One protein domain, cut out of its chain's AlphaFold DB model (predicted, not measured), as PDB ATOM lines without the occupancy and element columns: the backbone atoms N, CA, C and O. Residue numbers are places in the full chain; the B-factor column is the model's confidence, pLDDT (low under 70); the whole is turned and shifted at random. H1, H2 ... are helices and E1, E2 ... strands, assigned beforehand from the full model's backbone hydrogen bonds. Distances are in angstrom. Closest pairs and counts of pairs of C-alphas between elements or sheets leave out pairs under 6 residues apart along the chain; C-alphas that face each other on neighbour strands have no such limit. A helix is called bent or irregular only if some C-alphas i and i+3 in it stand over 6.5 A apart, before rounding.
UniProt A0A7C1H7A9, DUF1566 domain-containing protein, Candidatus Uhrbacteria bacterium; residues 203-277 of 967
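Overview. This is residues 203 to 277 of the 967 residues of the protein "DUF1566 domain-containing protein" of Candidatus Uhrbacteria bacterium (UniProt A0A7C1H7A9). A long, strongly twisted ribbon of two strands, E2 and E4, runs side by side through the domain, with E1 along the other side of E2 and E3 folded against the bent beginning of E4 as a hairpin. The small helix H2 packs on the E3 and E4 end of this sheet, while H1 lies off the sheet at the opposite end. The printed part has 75 residues, with two named helices and four named strands in the order E1, H1, E2, H2, E3, E4; the sheet's order is E1, E2, E4, E3, antiparallel throughout, and the class is mixed, helices and strands. The whole is loose, with a radius of gyration of the C-alphas of 15.1 A, and elongated, with spans of 42 by 26 by 18 A.

Along the chain. The two longest strands are E2, residues 226 to 236, 29.3 A from first to last C-alpha, and E4, residues 258 to 268, 30.2 A. E4 bends by 52 degrees at residue 261 and ends with C-alpha 268 at (179.085, 155.238, 125.988). E1, residues 205 to 209, spans 12.2 A and begins with C-alpha 205 at (175.242, 173.322, 133.697). E3, residues 250 to 255, spans 14.5 A. H1, residues 212 to 219, spans 10.5 A. H2, residues 240 to 246, spans 10.4 A and is irregular, with C-alphas 242 and 245 7.3 A apart.

Arrangement. The inner strands E2 and E4 are antiparallel at 154 degrees, with N 229 and O 265 2.8 A apart. Edge strand E1 is antiparallel to E2 at 152 degrees, with N 207 and O 230 at 2.9 A. Edge strand E3 forms a hairpin with E4 at 122 degrees, with N 253 and O 260 at 2.8 A. E2, H2 and E3 make a split strand-helix-strand unit, two strands of one sheet joined through a helix, with E4 between them in the sheet, and its crossover is right-handed. H2 is on the sheet at a height of 7.5 A, only just over E4, on which 3 of its C-alphas fall; on the local plane it stands at 59 degrees to E4, only just slantwise to the strands. The closest C-alphas of H2 and E3 are those of Asp 240 and Cys 252, 4.8 A apart. H1 is not on the sheet and is apart from H2, E3 and E4. In H1 every O i to N i+4 pair is within hydrogen-bond range; in H2 0 of 3 are, beside 3 of 4 O i to N i+3 pairs.

Size, cuts and confidence. The two C-alphas farthest apart, those of Gly 221 and Ala 238, are 42.3 A from each other. The printed part has no cut and no long link. Mean pLDDT of the printed part is 74.2, and residues 203 to 225 and 268 to 277 are under 70.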
ATOM      1  N   PRO A 203     176.248 170.850 140.172       44.03
ATOM      2  CA  PRO A 203     176.794 171.580 139.018       44.03
ATOM      3  C   PRO A 203     175.726 172.272 138.162       44.03
ATOM      4  O   PRO A 203     174.749 171.652 137.755       44.03
ATOM      5  N   GLU A 204     175.928 173.567 137.910       56.50
ATOM      6  CA  GLU A 204     174.902 174.466 137.365       56.50
ATOM      7  C   GLU A 204     174.600 174.241 135.883       56.50
ATOM      8  O   GLU A 204     173.569 174.708 135.405       56.50
ATOM      9  N   ILE A 205     175.459 173.540 135.132       55.47
ATOM     10  CA  ILE A 205     175.242 173.322 133.697       55.47
ATOM     11  C   ILE A 205     175.780 171.948 133.290       55.47
ATOM     12  O   ILE A 205     176.974 171.671 133.406       55.47
ATOM     13  N   VAL A 206     174.891 171.099 132.774       52.69
ATOM     14  CA  VAL A 206     175.248 169.876 132.051       52.69
ATOM     15  C   VAL A 206     175.041 170.158 130.565       52.69
ATOM     16  O   VAL A 206     173.911 170.163 130.083       52.69
ATOM     17  N   GLU A 207     176.120 170.429 129.836       60.88
ATOM     18  CA  GLU A 207     176.072 170.643 128.387       60.88
ATOM     19  C   GLU A 207     176.454 169.330 127.689       60.88
ATOM     20  O   GLU A 207     177.550 168.800 127.873       60.88
ATOM     21  N   LYS A 208     175.543 168.767 126.889       58.47
ATOM     22  CA  LYS A 208     175.853 167.617 126.028       58.47
ATOM     23  C   LYS A 208     176.302 168.133 124.672       58.47
ATOM     24  O   LYS A 208     175.492 168.707 123.947       58.47
ATOM     25  N   LYS A 209     177.563 167.898 124.307       61.62
ATOM     26  CA  LYS A 209     178.052 168.201 122.959       61.62
ATOM     27  C   LYS A 209     178.090 166.925 122.131       61.62
ATOM     28  O   LYS A 209     178.860 166.003 122.388       61.62
ATOM     29  N   PHE A 210     177.245 166.884 121.110       62.09
ATOM     30  CA  PHE A 210     177.360 165.912 120.033       62.09
ATOM     31  C   PHE A 210     178.366 166.443 119.010       62.09
ATOM     32  O   PHE A 210     178.358 167.632 118.688       62.09
ATOM     33  N   THR A 211     179.245 165.581 118.500       69.12
ATOM     34  CA  THR A 211     180.124 165.959 117.385       69.12
ATOM     35  C   THR A 211     179.279 166.306 116.156       69.12
ATOM     36  O   THR A 211     178.145 165.842 116.020       69.12
ATOM     37  N   SER A 212     179.825 167.081 115.217       64.88
ATOM     38  CA  SER A 212     179.122 167.397 113.965       64.88
ATOM     39  C   SER A 212     178.691 166.135 113.205       64.88
ATOM     40  O   SER A 212     177.623 166.120 112.601       64.88
ATOM     41  N   ALA A 213     179.474 165.054 113.302       67.69
ATOM     42  CA  ALA A 213     179.129 163.747 112.746       67.69
ATOM     43  C   ALA A 213     177.927 163.101 113.461       67.69
ATOM     44  O   ALA A 213     177.036 162.576 112.802       67.69
ATOM     45  N   ASN A 214     177.850 163.200 114.793       69.94
ATOM     46  CA  ASN A 214     176.708 162.707 115.567       69.94
ATOM     47  C   ASN A 214     175.431 163.501 115.263       69.94
ATOM     48  O   ASN A 214     174.363 162.912 115.133       69.94
ATOM     49  N   LEU A 215     175.531 164.824 115.113       66.19
ATOM     50  CA  LEU A 215     174.395 165.671 114.732       66.19
ATOM     51  C   LEU A 215     173.897 165.347 113.319       66.19
ATOM     52  O   LEU A 215     172.692 165.272 113.097       66.19
ATOM     53  N   GLN A 216     174.814 165.105 112.381       66.50
ATOM     54  CA  GLN A 216     174.474 164.702 111.018       66.50
ATOM     55  C   GLN A 216     173.868 163.290 110.974       66.50
ATOM     56  O   GLN A 216     172.927 163.054 110.222       66.50
ATOM     57  N   GLY A 217     174.339 162.380 111.831       68.44
ATOM     58  CA  GLY A 217     173.733 161.068 112.038       68.44
ATOM     59  C   GLY A 217     172.298 161.168 112.559       68.44
ATOM     60  O   GLY A 217     171.399 160.592 111.956       68.44
ATOM     61  N   ILE A 218     172.051 161.977 113.598       69.81
ATOM     62  CA  ILE A 218     170.700 162.216 114.150       69.81
ATOM     63  C   ILE A 218     169.769 162.806 113.087       69.81
ATOM     64  O   ILE A 218     168.649 162.327 112.923       69.81
ATOM     65  N   ALA A 219     170.236 163.804 112.331       58.03
ATOM     66  CA  ALA A 219     169.457 164.421 111.256       58.03
ATOM     67  C   ALA A 219     169.064 163.421 110.152       58.03
ATOM     68  O   ALA A 219     168.026 163.581 109.517       58.03
ATOM     69  N   ASN A 220     169.863 162.368 109.966       64.06
ATOM     70  CA  ASN A 220     169.633 161.311 108.985       64.06
ATOM     71  C   ASN A 220     168.984 160.046 109.585       64.06
ATOM     72  O   ASN A 220     168.937 159.016 108.915       64.06
ATOM     73  N   GLY A 221     168.522 160.083 110.841       59.47
ATOM     74  CA  GLY A 221     167.927 158.923 111.521       59.47
ATOM     75  C   GLY A 221     168.917 157.794 111.844       59.47
ATOM     76  O   GLY A 221     168.506 156.664 112.101       59.47
ATOM     77  N   GLN A 222     170.220 158.074 111.822       63.56
ATOM     78  CA  GLN A 222     171.277 157.114 112.129       63.56
ATOM     79  C   GLN A 222     171.518 157.010 113.641       63.56
ATOM     80  O   GLN A 222     171.402 157.982 114.390       63.56
ATOM     81  N   GLN A 223     171.882 155.808 114.091       64.62
ATOM     82  CA  GLN A 223     172.206 155.535 115.490       64.62
ATOM     83  C   GLN A 223     173.484 156.271 115.916       64.62
ATOM     84  O   GLN A 223     174.500 156.212 115.225       64.62
ATOM     85  N   VAL A 224     173.455 156.916 117.085       64.81
ATOM     86  CA  VAL A 224     174.633 157.552 117.694       64.81
ATOM     87  C   VAL A 224     175.079 156.742 118.908       64.81
ATOM     88  O   VAL A 224     174.337 156.614 119.878       64.81
ATOM     89  N   THR A 225     176.298 156.203 118.865       58.03
ATOM     90  CA  THR A 225     176.849 155.299 119.893       58.03
ATOM     91  C   THR A 225     177.777 155.977 120.910       58.03
ATOM     92  O   THR A 225     178.332 155.302 121.774       58.03
ATOM     93  N   GLY A 226     177.914 157.310 120.891       71.44
ATOM     94  CA  GLY A 226     178.715 158.029 121.889       71.44
ATOM     95  C   GLY A 226     178.509 159.544 121.911       71.44
ATOM     96  O   GLY A 226     177.975 160.127 120.968       71.44
ATOM     97  N   GLY A 227     178.940 160.192 122.994       79.31
ATOM     98  CA  GLY A 227     178.949 161.650 123.145       79.31
ATOM     99  C   GLY A 227     179.790 162.101 124.339       79.31
ATOM    100  O   GLY A 227     180.058 161.312 125.244       79.31
ATOM    101  N   GLU A 228     180.206 163.366 124.339       82.50
ATOM    102  CA  GLU A 228     180.956 163.964 125.443       82.50
ATOM    103  C   GLU A 228     180.006 164.799 126.317       82.50
ATOM    104  O   GLU A 228     179.256 165.656 125.832       82.50
ATOM    105  N   LEU A 229     179.996 164.510 127.616       79.12
ATOM    106  CA  LEU A 229     179.227 165.215 128.631       79.12
ATOM    107  C   LEU A 229     180.128 166.243 129.310       79.12
ATOM    108  O   LEU A 229     181.094 165.878 129.976       79.12
ATOM    109  N   LYS A 230     179.793 167.525 129.178       90.69
ATOM    110  CA  LYS A 230     180.479 168.616 129.867       90.69
ATOM    111  C   LYS A 230     179.710 168.977 131.137       90.69
ATOM    112  O   LYS A 230     178.568 169.432 131.072       90.69
ATOM    113  N   ILE A 231     180.340 168.787 132.291       86.31
ATOM    114  CA  ILE A 231     179.793 169.091 133.618       86.31
ATOM    115  C   ILE A 231     180.475 170.356 134.138       86.31
ATOM    116  O   ILE A 231     181.678 170.345 134.395       86.31
ATOM    117  N   VAL A 232     179.721 171.443 134.308       89.12
ATOM    118  CA  VAL A 232     180.228 172.720 134.831       89.12
ATOM    119  C   VAL A 232     179.910 172.831 136.320       89.12
ATOM    120  O   VAL A 232     178.748 172.910 136.719       89.12
ATOM    121  N   TYR A 233     180.939 172.872 137.158       85.56
ATOM    122  CA  TYR A 233     180.803 173.106 138.592       85.56
ATOM    123  C   TYR A 233     180.673 174.605 138.861       85.56
ATOM    124  O   TYR A 233     181.444 175.402 138.324       85.56
ATOM    125  N   ASN A 234     179.752 174.995 139.748       80.50
ATOM    126  CA  ASN A 234     179.651 176.377 140.230       80.50
ATOM    127  C   ASN A 234     180.796 176.685 141.214       80.50
ATOM    128  O   ASN A 234     180.618 176.811 142.426       80.50
ATOM    129  N   ARG A 235     182.016 176.710 140.680       86.88
ATOM    130  CA  ARG A 235     183.244 177.019 141.396       86.88
ATOM    131  C   ARG A 235     184.127 177.850 140.489       86.88
ATOM    132  O   ARG A 235     184.620 177.347 139.481       86.88
ATOM    133  N   ASN A 236     184.318 179.110 140.869       91.31
ATOM    134  CA  ASN A 236     185.243 179.985 140.170       91.31
ATOM    135  C   ASN A 236     186.672 179.454 140.319       91.31
ATOM    136  O   ASN A 236     187.064 179.022 141.405       91.31
ATOM    137  N   CYS A 237     187.446 179.526 139.246       95.62
ATOM    138  CA  CYS A 237     188.847 179.124 139.232       95.62
ATOM    139  C   CYS A 237     189.691 180.202 138.549       95.62
ATOM    140  O   CYS A 237     189.260 180.849 137.597       95.62
ATOM    141  N   ALA A 238     190.905 180.430 139.027       93.31
ATOM    142  CA  ALA A 238     191.895 181.231 138.323       93.31
ATOM    143  C   ALA A 238     192.693 180.356 137.342       93.31
ATOM    144  O   ALA A 238     193.041 180.818 136.245       93.31
ATOM    145  N   ASN A 239     192.948 179.099 137.720       95.75
ATOM    146  CA  ASN A 239     193.700 178.096 136.967       95.75
ATOM    147  C   ASN A 239     193.225 176.659 137.301       95.75
ATOM    148  O   ASN A 239     192.364 176.463 138.157       95.75
ATOM    149  N   ASP A 240     193.784 175.650 136.626       92.00
ATOM    150  CA  ASP A 240     193.371 174.242 136.774       92.00
ATOM    151  C   ASP A 240     193.633 173.654 138.172       92.00
ATOM    152  O   ASP A 240     192.921 172.741 138.599       92.00
ATOM    153  N   LEU A 241     194.613 174.176 138.922       92.12
ATOM    154  CA  LEU A 241     194.924 173.681 140.270       92.12
ATOM    155  C   LEU A 241     193.773 173.948 141.242       92.12
ATOM    156  O   LEU A 241     193.501 173.109 142.101       92.12
ATOM    157  N   ASP A 242     193.035 175.043 141.054       91.69
ATOM    158  CA  ASP A 242     191.870 175.387 141.877       91.69
ATOM    159  C   ASP A 242     190.748 174.332 141.764       91.69
ATOM    160  O   ASP A 242     189.924 174.175 142.674       91.69
ATOM    161  N   CYS A 243     190.738 173.565 140.668       93.12
ATOM    162  CA  CYS A 243     189.725 172.563 140.344       93.12
ATOM    163  C   CYS A 243     190.062 171.141 140.811       93.12
ATOM    164  O   CYS A 243     189.210 170.261 140.711       93.12
ATOM    165  N   THR A 244     191.241 170.905 141.390       87.62
ATOM    166  CA  THR A 244     191.670 169.565 141.840       87.62
ATOM    167  C   THR A 244     190.717 168.924 142.857       87.62
ATOM    168  O   THR A 244     190.438 167.729 142.768       87.62
ATOM    169  N   ASN A 245     190.118 169.713 143.755       81.31
ATOM    170  CA  ASN A 245     189.137 169.204 144.727       81.31
ATOM    171  C   ASN A 245     187.751 168.907 144.122       81.31
ATOM    172  O   ASN A 245     186.915 168.316 144.801       81.31
ATOM    173  N   ALA A 246     187.481 169.312 142.873       81.88
ATOM    174  CA  ALA A 246     186.238 168.981 142.166       81.88
ATOM    175  C   ALA A 246     186.290 167.598 141.479       81.88
ATOM    176  O   ALA A 246     185.284 167.130 140.952       81.88
ATOM    177  N   GLY A 247     187.446 166.925 141.530       85.38
ATOM    178  CA  GLY A 247     187.655 165.576 141.014       85.38
ATOM    179  C   GLY A 247     188.781 165.506 139.984       85.38
ATOM    180  O   GLY A 247     189.170 166.502 139.370       85.38
ATOM    181  N   VAL A 248     189.306 164.298 139.777       81.44
ATOM    182  CA  VAL A 248     190.315 164.029 138.744       81.44
ATOM    183  C   VAL A 248     189.723 164.326 137.361       81.44
ATOM    184  O   VAL A 248     188.617 163.881 137.051       81.44
ATOM    185  N   GLY A 249     190.466 165.071 136.538       89.12
ATOM    186  CA  GLY A 249     190.049 165.451 135.182       89.12
ATOM    187  C   GLY A 249     189.202 166.725 135.094       89.12
ATOM    188  O   GLY A 249     188.622 166.988 134.045       89.12
ATOM    189  N   THR A 250     189.121 167.512 136.172       94.81
ATOM    190  CA  THR A 250     188.449 168.820 136.157       94.81
ATOM    191  C   THR A 250     189.435 169.921 135.754       94.81
ATOM    192  O   THR A 250     190.501 170.027 136.354       94.81
ATOM    193  N   ILE A 251     189.085 170.745 134.765       95.94
ATOM    194  CA  ILE A 251     189.895 171.862 134.249       95.94
ATOM    195  C   ILE A 251     189.180 173.201 134.435       95.94
ATOM    196  O   ILE A 251     187.963 173.245 134.600       95.94
ATOM    197  N   CYS A 252     189.921 174.301 134.410       96.62
ATOM    198  CA  CYS A 252     189.392 175.647 134.549       96.62
ATOM    199  C   CYS A 252     189.074 176.260 133.178       96.62
ATOM    200  O   CYS A 252     189.971 176.646 132.428       96.62
ATOM    201  N   GLU A 253     187.792 176.398 132.846       96.56
ATOM    202  CA  GLU A 253     187.339 176.887 131.542       96.56
ATOM    203  C   GLU A 253     186.605 178.228 131.654       96.56
ATOM    204  O   GLU A 253     185.835 178.461 132.584       96.56
ATOM    205  N   THR A 254     186.821 179.128 130.691       94.56
ATOM    206  CA  THR A 254     186.116 180.419 130.646       94.56
ATOM    207  C   THR A 254     184.764 180.265 129.950       94.56
ATOM    208  O   THR A 254     184.709 180.016 128.750       94.56
ATOM    209  N   ILE A 255     183.676 180.463 130.689       90.12
ATOM    210  CA  ILE A 255     182.292 180.471 130.208       90.12
ATOM    211  C   ILE A 255     181.711 181.861 130.492       90.12
ATOM    212  O   ILE A 255     181.684 182.312 131.637       90.12
ATOM    213  N   ASN A 256     181.260 182.569 129.452       90.12
ATOM    214  CA  ASN A 256     180.695 183.924 129.560       90.12
ATOM    215  C   ASN A 256     181.605 184.913 130.323       90.12
ATOM    216  O   ASN A 256     181.161 185.606 131.238       90.12
ATOM    217  N   ASN A 257     182.894 184.957 129.964       90.00
ATOM    218  CA  ASN A 257     183.931 185.789 130.600       90.00
ATOM    219  C   ASN A 257     184.184 185.509 132.096       90.00
ATOM    220  O   ASN A 257     184.875 186.283 132.757       90.00
ATOM    221  N   LYS A 258     183.670 184.402 132.636       90.38
ATOM    222  CA  LYS A 258     183.957 183.915 133.990       90.38
ATOM    223  C   LYS A 258     184.580 182.527 133.906       90.38
ATOM    224  O   LYS A 258     184.227 181.748 133.033       90.38
ATOM    225  N   LYS A 259     185.537 182.221 134.774       93.75
ATOM    226  CA  LYS A 259     186.245 180.937 134.771       93.75
ATOM    227  C   LYS A 259     185.614 179.974 135.771       93.75
ATOM    228  O   LYS A 259     185.521 180.329 136.941       93.75
ATOM    229  N   TYR A 260     185.239 178.780 135.323       95.44
ATOM    230  CA  TYR A 260     184.611 177.740 136.136       95.44
ATOM    231  C   TYR A 260     185.351 176.413 136.019       95.44
ATOM    232  O   TYR A 260     185.935 176.107 134.980       95.44
ATOM    233  N   CYS A 261     185.283 175.600 137.068       95.25
ATOM    234  CA  CYS A 261     185.743 174.221 136.999       95.25
ATOM    235  C   CYS A 261     184.791 173.384 136.136       95.25
ATOM    236  O   CYS A 261     183.583 173.372 136.364       95.25
ATOM    237  N   VAL A 262     185.331 172.655 135.165       94.56
ATOM    238  CA  VAL A 262     184.594 171.837 134.201       94.56
ATOM    239  C   VAL A 262     185.202 170.442 134.129       94.56
ATOM    240  O   VAL A 262     186.418 170.308 134.043       94.56
ATOM    241  N   LYS A 263     184.370 169.398 134.121       94.69
ATOM    242  CA  LYS A 263     184.791 168.014 133.861       94.69
ATOM    243  C   LYS A 263     184.128 167.492 132.591       94.69
ATOM    244  O   LYS A 263     182.930 167.684 132.400       94.69
ATOM    245  N   TYR A 264     184.910 166.812 131.764       90.69
ATOM    246  CA  TYR A 264     184.439 166.135 130.560       90.69
ATOM    247  C   TYR A 264     184.345 164.631 130.823       90.69
ATOM    248  O   TYR A 264     185.296 164.019 131.311       90.69
ATOM    249  N   GLU A 265     183.193 164.033 130.534       86.69
ATOM    250  CA  GLU A 265     182.957 162.596 130.670       86.69
ATOM    251  C   GLU A 265     182.499 162.012 129.332       86.69
ATOM    252  O   GLU A 265     181.509 162.451 128.749       86.69
ATOM    253  N   ASN A 266     183.207 160.994 128.841       79.38
ATOM    254  CA  ASN A 266     182.759 160.239 127.675       79.38
ATOM    255  C   ASN A 266     181.592 159.339 128.082       79.38
ATOM    256  O   ASN A 266     181.739 158.487 128.958       79.38
ATOM    257  N   VAL A 267     180.445 159.503 127.429       71.56
ATOM    258  CA  VAL A 267     179.268 158.665 127.653       71.56
ATOM    259  C   VAL A 267     179.186 157.645 126.525       71.56
ATOM    260  O   VAL A 267     178.929 157.998 125.373       71.56
ATOM    261  N   SER A 268     179.398 156.372 126.860       58.59
ATOM    262  CA  SER A 268     179.085 155.238 125.988       58.59
ATOM    263  C   SER A 268     177.702 154.696 126.332       58.59
ATOM    264  O   SER A 268     177.418 154.407 127.496       58.59
ATOM    265  N   PHE A 269     176.837 154.531 125.334       59.09
ATOM    266  CA  PHE A 269     175.542 153.882 125.528       59.09
ATOM    267  C   PHE A 269     175.676 152.388 125.228       59.09
ATOM    268  O   PHE A 269     175.925 152.006 124.090       59.09
ATOM    269  N   GLU A 270     175.489 151.539 126.240       41.56
ATOM    270  CA  GLU A 270     175.573 150.072 126.102       41.56
ATOM    271  C   GLU A 270     174.331 149.444 125.431       41.56
ATOM    272  O   GLU A 270     174.272 148.236 125.230       41.56
ATOM    273  N   SER A 271     173.325 150.239 125.042       41.03
ATOM    274  CA  SER A 271     172.178 149.762 124.257       41.03
ATOM    275  C   SER A 271     171.681 150.801 123.248       41.03
ATOM    276  O   SER A 271     171.602 151.986 123.592       41.03
ATOM    277  N   PRO A 272     171.320 150.379 122.019       37.84
ATOM    278  CA  PRO A 272     170.907 151.279 120.951       37.84
ATOM    279  C   PRO A 272     169.583 151.966 121.307       37.84
ATOM    280  O   PRO A 272     168.577 151.313 121.575       37.84
ATOM    281  N   ARG A 273     169.572 153.302 121.301       39.09
ATOM    282  CA  ARG A 273     168.353 154.118 121.412       39.09
ATOM    283  C   ARG A 273     168.226 154.973 120.158       39.09
ATOM    284  O   ARG A 273     169.146 155.714 119.824       39.09
ATOM    285  N   VAL A 274     167.099 154.857 119.462       33.69
ATOM    286  CA  VAL A 274     166.795 155.672 118.279       33.69
ATOM    287  C   VAL A 274     166.230 157.009 118.754       33.69
ATOM    288  O   VAL A 274     165.233 157.043 119.469       33.69
ATOM    289  N   VAL A 275     166.876 158.110 118.373       36.22
ATOM    290  CA  VAL A 275     166.370 159.470 118.590       36.22
ATOM    291  C   VAL A 275     165.756 159.927 117.269       36.22
ATOM    292  O   VAL A 275     166.472 160.078 116.286       36.22
ATOM    293  N   SER A 276     164.434 160.105 117.224       34.34
ATOM    294  CA  SER A 276     163.736 160.681 116.070       34.34
ATOM    295  C   SER A 276     163.414 162.146 116.357       34.34
ATOM    296  O   SER A 276     162.746 162.446 117.346       34.34
ATOM    297  N   CYS A 277     163.884 163.052 115.499       32.28
ATOM    298  CA  CYS A 277     163.462 164.451 115.474       32.28
ATOM    299  C   CYS A 277     162.640 164.683 114.200       32.28
ATOM    300  O   CYS A 277     163.103 164.364 113.106       32.28
TER     301      CYS A 277